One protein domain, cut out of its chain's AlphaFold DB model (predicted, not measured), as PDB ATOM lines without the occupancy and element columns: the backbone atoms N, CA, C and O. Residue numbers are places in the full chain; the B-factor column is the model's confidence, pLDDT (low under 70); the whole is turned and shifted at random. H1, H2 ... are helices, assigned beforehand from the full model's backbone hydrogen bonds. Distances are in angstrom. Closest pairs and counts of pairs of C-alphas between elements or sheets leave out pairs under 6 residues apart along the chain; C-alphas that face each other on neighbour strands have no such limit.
ATOM      1  N   ASN A  53     229.697 373.816 253.420       67.81
ATOM      2  CA  ASN A  53     230.760 373.936 252.420       67.81
ATOM      3  C   ASN A  53     230.239 374.105 250.992       67.81
ATOM      4  O   ASN A  53     231.026 374.193 250.053       67.81
ATOM      5  N   LEU A  54     228.918 374.165 250.832       68.25
ATOM      6  CA  LEU A  54     228.269 374.380 249.551       68.25
ATOM      7  C   LEU A  54     228.773 375.652 248.857       68.25
ATOM      8  O   LEU A  54     228.972 375.629 247.648       68.25
ATOM      9  N   GLU A  55     229.002 376.724 249.621       71.94
ATOM     10  CA  GLU A  55     229.515 378.000 249.106       71.94
ATOM     11  C   GLU A  55     230.909 377.844 248.493       71.94
ATOM     12  O   GLU A  55     231.114 378.255 247.355       71.94
ATOM     13  N   PHE A  56     231.835 377.180 249.197       77.44
ATOM     14  CA  PHE A  56     233.186 376.896 248.693       77.44
ATOM     15  C   PHE A  56     233.126 376.145 247.370       77.44
ATOM     16  O   PHE A  56     233.727 376.526 246.373       77.44
ATOM     17  N   TYR A  57     232.352 375.073 247.375       73.50
ATOM     18  CA  TYR A  57     232.116 374.241 246.223       73.50
ATOM     19  C   TYR A  57     231.588 375.111 245.053       73.50
ATOM     20  O   TYR A  57     232.069 375.008 243.923       73.50
ATOM     21  N   GLU A  58     230.609 375.981 245.303       73.69
ATOM     22  CA  GLU A  58     229.944 376.758 244.255       73.69
ATOM     23  C   GLU A  58     230.909 377.767 243.640       73.69
ATOM     24  O   GLU A  58     231.032 377.866 242.419       73.69
ATOM     25  N   GLU A  59     231.628 378.471 244.503       80.62
ATOM     26  CA  GLU A  59     232.684 379.385 244.116       80.62
ATOM     27  C   GLU A  59     233.748 378.669 243.277       80.62
ATOM     28  O   GLU A  59     234.089 379.129 242.189       80.62
ATOM     29  N   HIS A  60     234.205 377.500 243.729       83.06
ATOM     30  CA  HIS A  60     235.214 376.698 243.046       83.06
ATOM     31  C   HIS A  60     234.758 376.248 241.652       83.06
ATOM     32  O   HIS A  60     235.523 376.297 240.685       83.06
ATOM     33  N   PHE A  61     233.485 375.871 241.508       83.25
ATOM     34  CA  PHE A  61     232.894 375.552 240.212       83.25
ATOM     35  C   PHE A  61     232.916 376.759 239.260       83.25
ATOM     36  O   PHE A  61     233.350 376.628 238.113       83.25
ATOM     37  N   TYR A  62     232.495 377.941 239.722       84.50
ATOM     38  CA  TYR A  62     232.504 379.145 238.887       84.50
ATOM     39  C   TYR A  62     233.918 379.620 238.550       84.50
ATOM     40  O   TYR A  62     234.152 380.032 237.414       84.50
ATOM     41  N   ARG A  63     234.867 379.517 239.489       87.31
ATOM     42  CA  ARG A  63     236.288 379.798 239.237       87.31
ATOM     43  C   ARG A  63     236.860 378.857 238.181       87.31
ATOM     44  O   ARG A  63     237.505 379.323 237.246       87.31
ATOM     45  N   THR A  64     236.534 377.568 238.263       89.50
ATOM     46  CA  THR A  64     236.934 376.574 237.257       89.50
ATOM     47  C   THR A  64     236.352 376.905 235.881       89.50
ATOM     48  O   THR A  64     237.081 376.916 234.890       89.50
ATOM     49  N   CYS A  65     235.058 377.237 235.805       89.44
ATOM     50  CA  CYS A  65     234.421 377.613 234.541       89.44
ATOM     51  C   CYS A  65     235.021 378.892 233.950       89.44
ATOM     52  O   CYS A  65     235.290 378.940 232.756       89.44
ATOM     53  N   ALA A  66     235.274 379.908 234.778       91.06
ATOM     54  CA  ALA A  66     235.888 381.157 234.342       91.06
ATOM     55  C   ALA A  66     237.332 380.960 233.850       91.06
ATOM     56  O   ALA A  66     237.729 381.577 232.863       91.06
ATOM     57  N   ALA A  67     238.106 380.084 234.499       93.00
ATOM     58  CA  ALA A  67     239.459 379.741 234.065       93.00
ATOM     59  C   ALA A  67     239.455 379.052 232.692       93.00
ATOM     60  O   ALA A  67     240.200 379.455 231.798       93.00
ATOM     61  N   LEU A  68     238.575 378.064 232.498       93.19
ATOM     62  CA  LEU A  68     238.425 377.372 231.216       93.19
ATOM     63  C   LEU A  68     237.882 378.296 230.117       93.19
ATOM     64  O   LEU A  68     238.380 378.267 228.997       93.19
ATOM     65  N   GLU A  69     236.915 379.158 230.435       93.62
ATOM     66  CA  GLU A  69     236.425 380.192 229.517       93.62
ATOM     67  C   GLU A  69     237.565 381.107 229.055       93.62
ATOM     68  O   GLU A  69     237.733 381.338 227.860       93.62
ATOM     69  N   GLY A  70     238.386 381.590 229.994       92.44
ATOM     70  CA  GLY A  70     239.548 382.421 229.689       92.44
ATOM     71  C   GLY A  70     240.594 381.704 228.830       92.44
ATOM     72  O   GLY A  70     241.225 382.342 227.985       92.44
ATOM     73  N   HIS A  71     240.756 380.392 229.012       93.06
ATOM     74  CA  HIS A  71     241.602 379.559 228.163       93.06
ATOM     75  C   HIS A  71     241.035 379.457 226.738       93.06
ATOM     76  O   HIS A  71     241.705 379.859 225.786       93.06
ATOM     77  N   PHE A  72     239.787 379.011 226.574       92.00
ATOM     78  CA  PHE A  72     239.192 378.811 225.248       92.00
ATOM     79  C   PHE A  72     238.976 380.118 224.475       92.00
ATOM     80  O   PHE A  72     239.115 380.131 223.254       92.00
ATOM     81  N   ALA A  73     238.740 381.242 225.157       91.06
ATOM     82  CA  ALA A  73     238.676 382.558 224.519       91.06
ATOM     83  C   ALA A  73     240.003 382.967 223.846       91.06
ATOM     84  O   ALA A  73     239.998 383.715 222.869       91.06
ATOM     85  N   ARG A  74     241.150 382.478 224.343       87.88
ATOM     86  CA  ARG A  74     242.481 382.731 223.755       87.88
ATOM     87  C   ARG A  74     242.851 381.742 222.650       87.88
ATOM     88  O   ARG A  74     243.776 382.019 221.892       87.88
ATOM     89  N   HIS A  75     242.125 380.630 222.535       82.44
ATOM     90  CA  HIS A  75     242.349 379.578 221.543       82.44
ATOM     91  C   HIS A  75     241.053 379.274 220.756       82.44
ATOM     92  O   HIS A  75     240.504 378.181 220.878       82.44
ATOM     93  N   PRO A  76     240.542 380.230 219.947       68.81
ATOM     94  CA  PRO A  76     239.227 380.127 219.299       68.81
ATOM     95  C   PRO A  76     239.180 379.191 218.075       68.81
ATOM     96  O   PRO A  76     238.092 378.825 217.630       68.81
ATOM     97  N   ALA A  77     240.333 378.806 217.513       67.81
ATOM     98  CA  ALA A  77     240.428 377.754 216.493       67.81
ATOM     99  C   ALA A  77     240.006 376.390 217.090       67.81
ATOM    100  O   ALA A  77     239.900 376.296 218.315       67.81
ATOM    101  N   PRO A  78     239.705 375.339 216.294       62.66
ATOM    102  CA  PRO A  78     239.124 374.102 216.812       62.66
ATOM    103  C   PRO A  78     240.153 373.246 217.571       62.66
ATOM    104  O   PRO A  78     240.421 372.103 217.219       62.66
ATOM    105  N   HIS A  79     240.697 373.793 218.650       74.81
ATOM    106  CA  HIS A  79     241.613 373.136 219.550       74.81
ATOM    107  C   HIS A  79     240.878 372.557 220.751       74.81
ATOM    108  O   HIS A  79     239.819 373.042 221.168       74.81
ATOM    109  N   PHE A  80     241.455 371.488 221.269       87.31
ATOM    110  CA  PHE A  80     241.059 370.814 222.492       87.31
ATOM    111  C   PHE A  80     241.826 371.399 223.691       87.31
ATOM    112  O   PHE A  80     242.570 372.367 223.529       87.31
ATOM    113  N   LEU A  81     241.622 370.870 224.899       90.19
ATOM    114  CA  LEU A  81     242.103 371.460 226.157       90.19
ATOM    115  C   LEU A  81     243.604 371.788 226.148       90.19
ATOM    116  O   LEU A  81     244.021 372.801 226.694       90.19
ATOM    117  N   LEU A  82     244.423 370.945 225.519       88.88
ATOM    118  CA  LEU A  82     245.877 371.129 225.438       88.88
ATOM    119  C   LEU A  82     246.317 371.883 224.174       88.88
ATOM    120  O   LEU A  82     247.427 371.699 223.694       88.88
ATOM    121  N   ALA A  83     245.434 372.700 223.596       83.94
ATOM    122  CA  ALA A  83     245.630 373.352 222.301       83.94
ATOM    123  C   ALA A  83     245.881 372.371 221.124       83.94
ATOM    124  O   ALA A  83     246.293 372.775 220.036       83.94
ATOM    125  N   THR A  84     245.594 371.079 221.303       83.31
ATOM    126  CA  THR A  84     245.790 370.039 220.286       83.31
ATOM    127  C   THR A  84     244.668 370.049 219.240       83.31
ATOM    128  O   THR A  84     243.541 370.436 219.558       83.31
ATOM    129  N   PRO A  85     244.922 369.609 217.993       78.56
ATOM    130  CA  PRO A  85     243.892 369.503 216.949       78.56
ATOM    131  C   PRO A  85     242.935 368.312 217.149       78.56
ATOM    132  O   PRO A  85     241.887 368.238 216.506       78.56
ATOM    133  N   HIS A  86     243.272 367.380 218.045       81.19
ATOM    134  CA  HIS A  86     242.491 366.182 218.369       81.19
ATOM    135  C   HIS A  86     242.285 366.050 219.886       81.19
ATOM    136  O   HIS A  86     243.134 366.530 220.646       81.19
ATOM    137  N   PRO A  87     241.181 365.419 220.341       84.25
ATOM    138  CA  PRO A  87     240.916 365.250 221.762       84.25
ATOM    139  C   PRO A  87     241.929 364.297 222.389       84.25
ATOM    140  O   PRO A  87     242.249 363.244 221.838       84.25
ATOM    141  N   THR A  88     242.391 364.657 223.576       83.88
ATOM    142  CA  THR A  88     243.270 363.841 224.412       83.88
ATOM    143  C   THR A  88     242.473 363.143 225.514       83.88
ATOM    144  O   THR A  88     241.278 363.390 225.702       83.88
ATOM    145  N   LEU A  89     243.132 362.295 226.310       82.06
ATOM    146  CA  LEU A  89     242.511 361.735 227.514       82.06
ATOM    147  C   LEU A  89     242.022 362.839 228.469       82.06
ATOM    148  O   LEU A  89     240.985 362.672 229.106       82.06
ATOM    149  N   ALA A  90     242.715 363.982 228.526       85.69
ATOM    150  CA  ALA A  90     242.305 365.111 229.353       85.69
ATOM    151  C   ALA A  90     240.943 365.676 228.913       85.69
ATOM    152  O   ALA A  90     240.107 365.983 229.760       85.69
ATOM    153  N   ASP A  91     240.674 365.718 227.606       86.75
ATOM    154  CA  ASP A  91     239.380 366.139 227.058       86.75
ATOM    155  C   ASP A  91     238.263 365.148 227.361       86.75
ATOM    156  O   ASP A  91     237.142 365.546 227.667       86.75
ATOM    157  N   VAL A  92     238.568 363.850 227.316       81.94
ATOM    158  CA  VAL A  92     237.607 362.803 227.679       81.94
ATOM    159  C   VAL A  92     237.258 362.891 229.163       81.94
ATOM    160  O   VAL A  92     236.086 362.806 229.522       81.94
ATOM    161  N   VAL A  93     238.249 363.100 230.033       81.94
ATOM    162  CA  VAL A  93     238.045 363.214 231.486       81.94
ATOM    163  C   VAL A  93     237.304 364.503 231.841       81.94
ATOM    164  O   VAL A  93     236.326 364.464 232.591       81.94
ATOM    165  N   LEU A  94     237.712 365.640 231.270       84.06
ATOM    166  CA  LEU A  94     237.016 366.910 231.467       84.06
ATOM    167  C   LEU A  94     235.587 366.822 230.922       84.06
ATOM    168  O   LEU A  94     234.628 367.196 231.597       84.06
ATOM    169  N   GLY A  95     235.421 366.221 229.747       79.19
ATOM    170  CA  GLY A  95     234.126 365.919 229.164       79.19
ATOM    171  C   GLY A  95     233.266 365.017 230.028       79.19
ATOM    172  O   GLY A  95     232.082 365.294 230.169       79.19
ATOM    173  N   ALA A  96     233.826 363.994 230.670       74.38
ATOM    174  CA  ALA A  96     233.123 363.158 231.640       74.38
ATOM    175  C   ALA A  96     232.622 363.973 232.845       74.38
ATOM    176  O   ALA A  96     231.489 363.780 233.283       74.38
ATOM    177  N   ALA A  97     233.412 364.934 233.337       74.12
ATOM    178  CA  ALA A  97     232.989 365.826 234.419       74.12
ATOM    179  C   ALA A  97     231.788 366.704 234.013       74.12
ATOM    180  O   ALA A  97     230.898 366.970 234.833       74.12
ATOM    181  N   PHE A  98     231.724 367.089 232.736       72.44
ATOM    182  CA  PHE A  98     230.599 367.820 232.157       72.44
ATOM    183  C   PHE A  98     229.487 366.914 231.590       72.44
ATOM    184  O   PHE A  98     228.381 367.398 231.391       72.44
ATOM    185  N   THR A  99     229.680 365.607 231.393       63.69
ATOM    186  CA  THR A  99     228.675 364.685 230.815       63.69
ATOM    187  C   THR A  99     228.046 363.764 231.859       63.69
ATOM    188  O   THR A  99     228.501 363.629 232.988       63.69
ATOM    189  N   SER A 100     226.909 363.161 231.506       49.88
ATOM    190  CA  SER A 100     226.043 362.296 232.336       49.88
ATOM    191  C   SER A 100     225.105 362.968 233.352       49.88
ATOM    192  O   SER A 100     224.222 362.305 233.884       49.88
ATOM    193  N   GLY A 101     225.179 364.283 233.579       48.22
ATOM    194  CA  GLY A 101     224.105 364.960 234.332       48.22
ATOM    195  C   GLY A 101     224.231 366.463 234.545       48.22
ATOM    196  O   GLY A 101     223.447 367.031 235.289       48.22
ATOM    197  N   PHE A 102     225.221 367.124 233.946       50.41
ATOM    198  CA  PHE A 102     225.254 368.587 233.875       50.41
ATOM    199  C   PHE A 102     224.370 369.082 232.718       50.41
ATOM    200  O   PHE A 102     223.582 370.000 232.868       50.41
ATOM    201  N   LEU A 103     224.418 368.355 231.602       44.59
ATOM    202  CA  LEU A 103     223.749 368.593 230.321       44.59
ATOM    203  C   LEU A 103     222.240 368.260 230.298       44.59
ATOM    204  O   LEU A 103     221.579 368.326 229.267       44.59
ATOM    205  N   HIS A 104     221.661 367.836 231.414       42.00
ATOM    206  CA  HIS A 104     220.228 367.524 231.487       42.00
ATOM    207  C   HIS A 104     219.487 368.390 232.511       42.00
ATOM    208  O   HIS A 104     218.260 368.336 232.558       42.00
ATOM    209  N   ASP A 105     220.216 369.217 233.271       50.12
ATOM    210  CA  ASP A 105     219.702 369.935 234.433       50.12
ATOM    211  C   ASP A 105     219.995 371.452 234.327       50.12
ATOM    212  O   ASP A 105     221.132 371.914 234.443       50.12
ATOM    213  N   ASP A 106     218.934 372.234 234.129       51.91
ATOM    214  CA  ASP A 106     218.861 373.688 234.351       51.91
ATOM    215  C   ASP A 106     218.835 373.944 235.880       51.91
ATOM    216  O   ASP A 106     218.104 373.223 236.575       51.91
ATOM    217  N   PRO A 107     219.594 374.895 236.475       51.59
ATOM    218  CA  PRO A 107     220.340 376.012 235.869       51.59
ATOM    219  C   PRO A 107     221.861 375.933 235.617       51.59
ATOM    220  O   PRO A 107     222.349 376.835 234.938       51.59
ATOM    221  N   PRO A 108     222.669 374.960 236.091       59.22
ATOM    222  CA  PRO A 108     224.111 374.984 235.824       59.22
ATOM    223  C   PRO A 108     224.465 374.918 234.333       59.22
ATOM    224  O   PRO A 108     225.358 375.641 233.897       59.22
ATOM    225  N   ALA A 109     223.736 374.115 233.548       63.62
ATOM    226  CA  ALA A 109     223.884 374.084 232.095       63.62
ATOM    227  C   ALA A 109     223.616 375.457 231.474       63.62
ATOM    228  O   ALA A 109     224.496 376.005 230.815       63.62
ATOM    229  N   SER A 110     222.439 376.032 231.729       66.44
ATOM    230  CA  SER A 110     222.038 377.344 231.207       66.44
ATOM    231  C   SER A 110     223.020 378.433 231.622       66.44
ATOM    232  O   SER A 110     223.452 379.216 230.788       66.44
ATOM    233  N   CYS A 111     223.484 378.414 232.875       74.56
ATOM    234  CA  CYS A 111     224.501 379.344 233.353       74.56
ATOM    235  C   CYS A 111     225.815 379.224 232.568       74.56
ATOM    236  O   CYS A 111     226.451 380.244 232.315       74.56
ATOM    237  N   VAL A 112     226.238 378.011 232.193       79.06
ATOM    238  CA  VAL A 112     227.441 377.832 231.371       79.06
ATOM    239  C   VAL A 112     227.232 378.353 229.954       79.06
ATOM    240  O   VAL A 112     228.084 379.095 229.482       79.06
ATOM    241  N   PHE A 113     226.095 378.078 229.309       76.31
ATOM    242  CA  PHE A 113     225.808 378.659 227.985       76.31
ATOM    243  C   PHE A 113     225.701 380.179 228.003       76.31
ATOM    244  O   PHE A 113     226.170 380.833 227.077       76.31
ATOM    245  N   GLU A 114     225.074 380.742 229.033       80.06
ATOM    246  CA  GLU A 114     224.826 382.179 229.122       80.06
ATOM    247  C   GLU A 114     226.084 382.964 229.503       80.06
ATOM    248  O   GLU A 114     226.294 384.062 228.990       80.06
ATOM    249  N   LYS A 115     226.916 382.431 230.408       86.81
ATOM    250  CA  LYS A 115     228.075 383.159 230.954       86.81
ATOM    251  C   LYS A 115     229.419 382.754 230.361       86.81
ATOM    252  O   LYS A 115     230.344 383.560 230.424       86.81
ATOM    253  N   TYR A 116     229.546 381.539 229.831       90.06
ATOM    254  CA  TYR A 116     230.820 380.964 229.385       90.06
ATOM    255  C   TYR A 116     230.688 380.371 227.967       90.06
ATOM    256  O   TYR A 116     230.711 379.149 227.791       90.06
ATOM    257  N   PRO A 117     230.487 381.216 226.936       89.31
ATOM    258  CA  PRO A 117     230.195 380.765 225.576       89.31
ATOM    259  C   PRO A 117     231.320 379.945 224.926       89.31
ATOM    260  O   PRO A 117     231.027 379.033 224.150       89.31
ATOM    261  N   HIS A 118     232.595 380.218 225.229       90.62
ATOM    262  CA  HIS A 118     233.710 379.465 224.644       90.62
ATOM    263  C   HIS A 118     233.836 378.081 225.290       90.62
ATOM    264  O   HIS A 118     233.996 377.080 224.588       90.62
ATOM    265  N   LEU A 119     233.683 378.006 226.616       89.50
ATOM    266  CA  LEU A 119     233.579 376.741 227.342       89.50
ATOM    267  C   LEU A 119     232.376 375.927 226.862       89.50
ATOM    268  O   LEU A 119     232.498 374.722 226.647       89.50
ATOM    269  N   ALA A 120     231.226 376.570 226.653       86.06
ATOM    270  CA  ALA A 120     230.047 375.908 226.117       86.06
ATOM    271  C   ALA A 120     230.345 375.283 224.746       86.06
ATOM    272  O   ALA A 120     230.147 374.082 224.581       86.06
ATOM    273  N   ALA A 121     230.920 376.044 223.807       86.06
ATOM    274  CA  ALA A 121     231.298 375.543 222.484       86.06
ATOM    275  C   ALA A 121     232.311 374.383 222.537       86.06
ATOM    276  O   ALA A 121     232.241 373.451 221.730       86.06
ATOM    277  N   TYR A 122     233.252 374.411 223.486       88.25
ATOM    278  CA  TYR A 122     234.149 373.286 223.748       88.25
ATOM    279  C   TYR A 122     233.376 372.049 224.228       88.25
ATOM    280  O   TYR A 122     233.519 370.977 223.638       88.25
ATOM    281  N   ILE A 123     232.506 372.198 225.234       85.00
ATOM    282  CA  ILE A 123     231.685 371.104 225.774       85.00
ATOM    283  C   ILE A 123     230.805 370.500 224.675       85.00
ATOM    284  O   ILE A 123     230.722 369.277 224.570       85.00
ATOM    285  N   GLU A 124     230.180 371.306 223.815       81.25
ATOM    286  CA  GLU A 124     229.387 370.774 222.699       81.25
ATOM    287  C   GLU A 124     230.227 369.875 221.781       81.25
ATOM    288  O   GLU A 124     229.760 368.829 221.329       81.25
ATOM    289  N   ARG A 125     231.484 370.251 221.535       83.44
ATOM    290  CA  ARG A 125     232.397 369.540 220.636       83.44
ATOM    291  C   ARG A 125     232.861 368.201 221.195       83.44
ATOM    292  O   ARG A 125     232.833 367.207 220.478       83.44
ATOM    293  N   ILE A 126     233.283 368.172 222.458       83.12
ATOM    294  CA  ILE A 126     233.793 366.952 223.104       83.12
ATOM    295  C   ILE A 126     232.678 365.971 223.488       83.12
ATOM    296  O   ILE A 126     232.918 364.771 223.582       83.12
ATOM    297  N   THR A 127     231.452 366.460 223.693       75.31
ATOM    298  CA  THR A 127     230.332 365.642 224.194       75.31
ATOM    299  C   THR A 127     229.247 365.365 223.152       75.31
ATOM    300  O   THR A 127     228.432 364.461 223.339       75.31
ATOM    301  N   GLY A 128     229.205 366.141 222.065       69.88
ATOM    302  CA  GLY A 128     228.142 366.095 221.057       69.88
ATOM    303  C   GLY A 128     226.795 366.650 221.535       69.88
ATOM    304  O   GLY A 128     225.766 366.405 220.898       69.88
ATOM    305  N   TRP A 129     226.753 367.354 222.666       61.66
ATOM    306  CA  TRP A 129     225.511 367.825 223.274       61.66
ATOM    307  C   TRP A 129     225.242 369.307 223.007       61.66
ATOM    308  O   TRP A 129     226.116 370.138 223.220       61.66
ATOM    309  N   ARG A 130     224.001 369.641 222.620       59.19
ATOM    310  CA  ARG A 130     223.497 371.019 222.492       59.19
ATOM    311  C   ARG A 130     222.220 371.198 223.304       59.19
ATOM    312  O   ARG A 130     221.159 370.755 222.863       59.19
ATOM    313  N   GLY A 131     222.300 371.819 224.483       51.75
ATOM    314  CA  GLY A 131     221.128 372.350 225.199       51.75
ATOM    315  C   GLY A 131     219.923 371.400 225.340       51.75
ATOM    316  O   GLY A 131     218.784 371.832 225.196       51.75
ATOM    317  N   GLY A 132     220.149 370.102 225.572       47.12
ATOM    318  CA  GLY A 132     219.101 369.086 225.749       47.12
ATOM    319  C   GLY A 132     218.935 368.100 224.586       47.12
ATOM    320  O   GLY A 132     218.158 367.154 224.711       47.12
ATOM    321  N   VAL A 133     219.680 368.261 223.488       49.00
ATOM    322  CA  VAL A 133     219.693 367.333 222.345       49.00
ATOM    323  C   VAL A 133     221.099 366.762 222.166       49.00
ATOM    324  O   VAL A 133     222.057 367.505 221.963       49.00
TER     325      VAL A 133
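What this domain is: This is residues 53 to 133 of the 449 residues of an uncharacterized protein of Phytomonas sp. isolate Hart1 (UniProt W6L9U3). A long helix, H1, runs along one side of a compact body of three shorter helices; residues 53 to 60 stick out. H4 meets H1 nearly at right angles, H2 packs on H4, and H3 makes a corner with H4. The 81 printed residues include four named helices, H1 to H4, and no named strand: all helix, compact, radius of gyration of the C-alphas 12.3 A, spans 37 by 26 by 23 A.

How they stand to each other: Start at H1, residues 54 to 74: its residues 65 to 73 alone touch H4, residues 117 to 127, about perpendicular at 89 degrees; closest C-alphas, Glu 69 and Leu 119, 5.0 A. H2, residues 89 to 98, touches H4; closest C-alphas, Gly 95 and Ile 126, 6.2 A. H3, residues 108 to 115, only just touches H4, with 3 pairs of C-alphas within 8 A, only at the corner; closest C-alphas, Phe 113 and Ala 120, 5.4 A. Every O i to N i+4 pair is within hydrogen-bond range in H2, H3 and H4; 16 of 17 in H1.

Where its parts are: Find C-alpha 54 at (228.269, 374.380, 249.551); H1 runs 30.6 A, H2 14.2 A, H3 10.3 A, and H4 15.2 A to C-alpha 127 at (230.332, 365.642, 224.194).

The domain as a whole: The printed part has no cut. The H1 to H2 link is long. Look for pLDDT under 70 at residues 53 to 54, 76 to 78, 99 to 110 and 128 to 133.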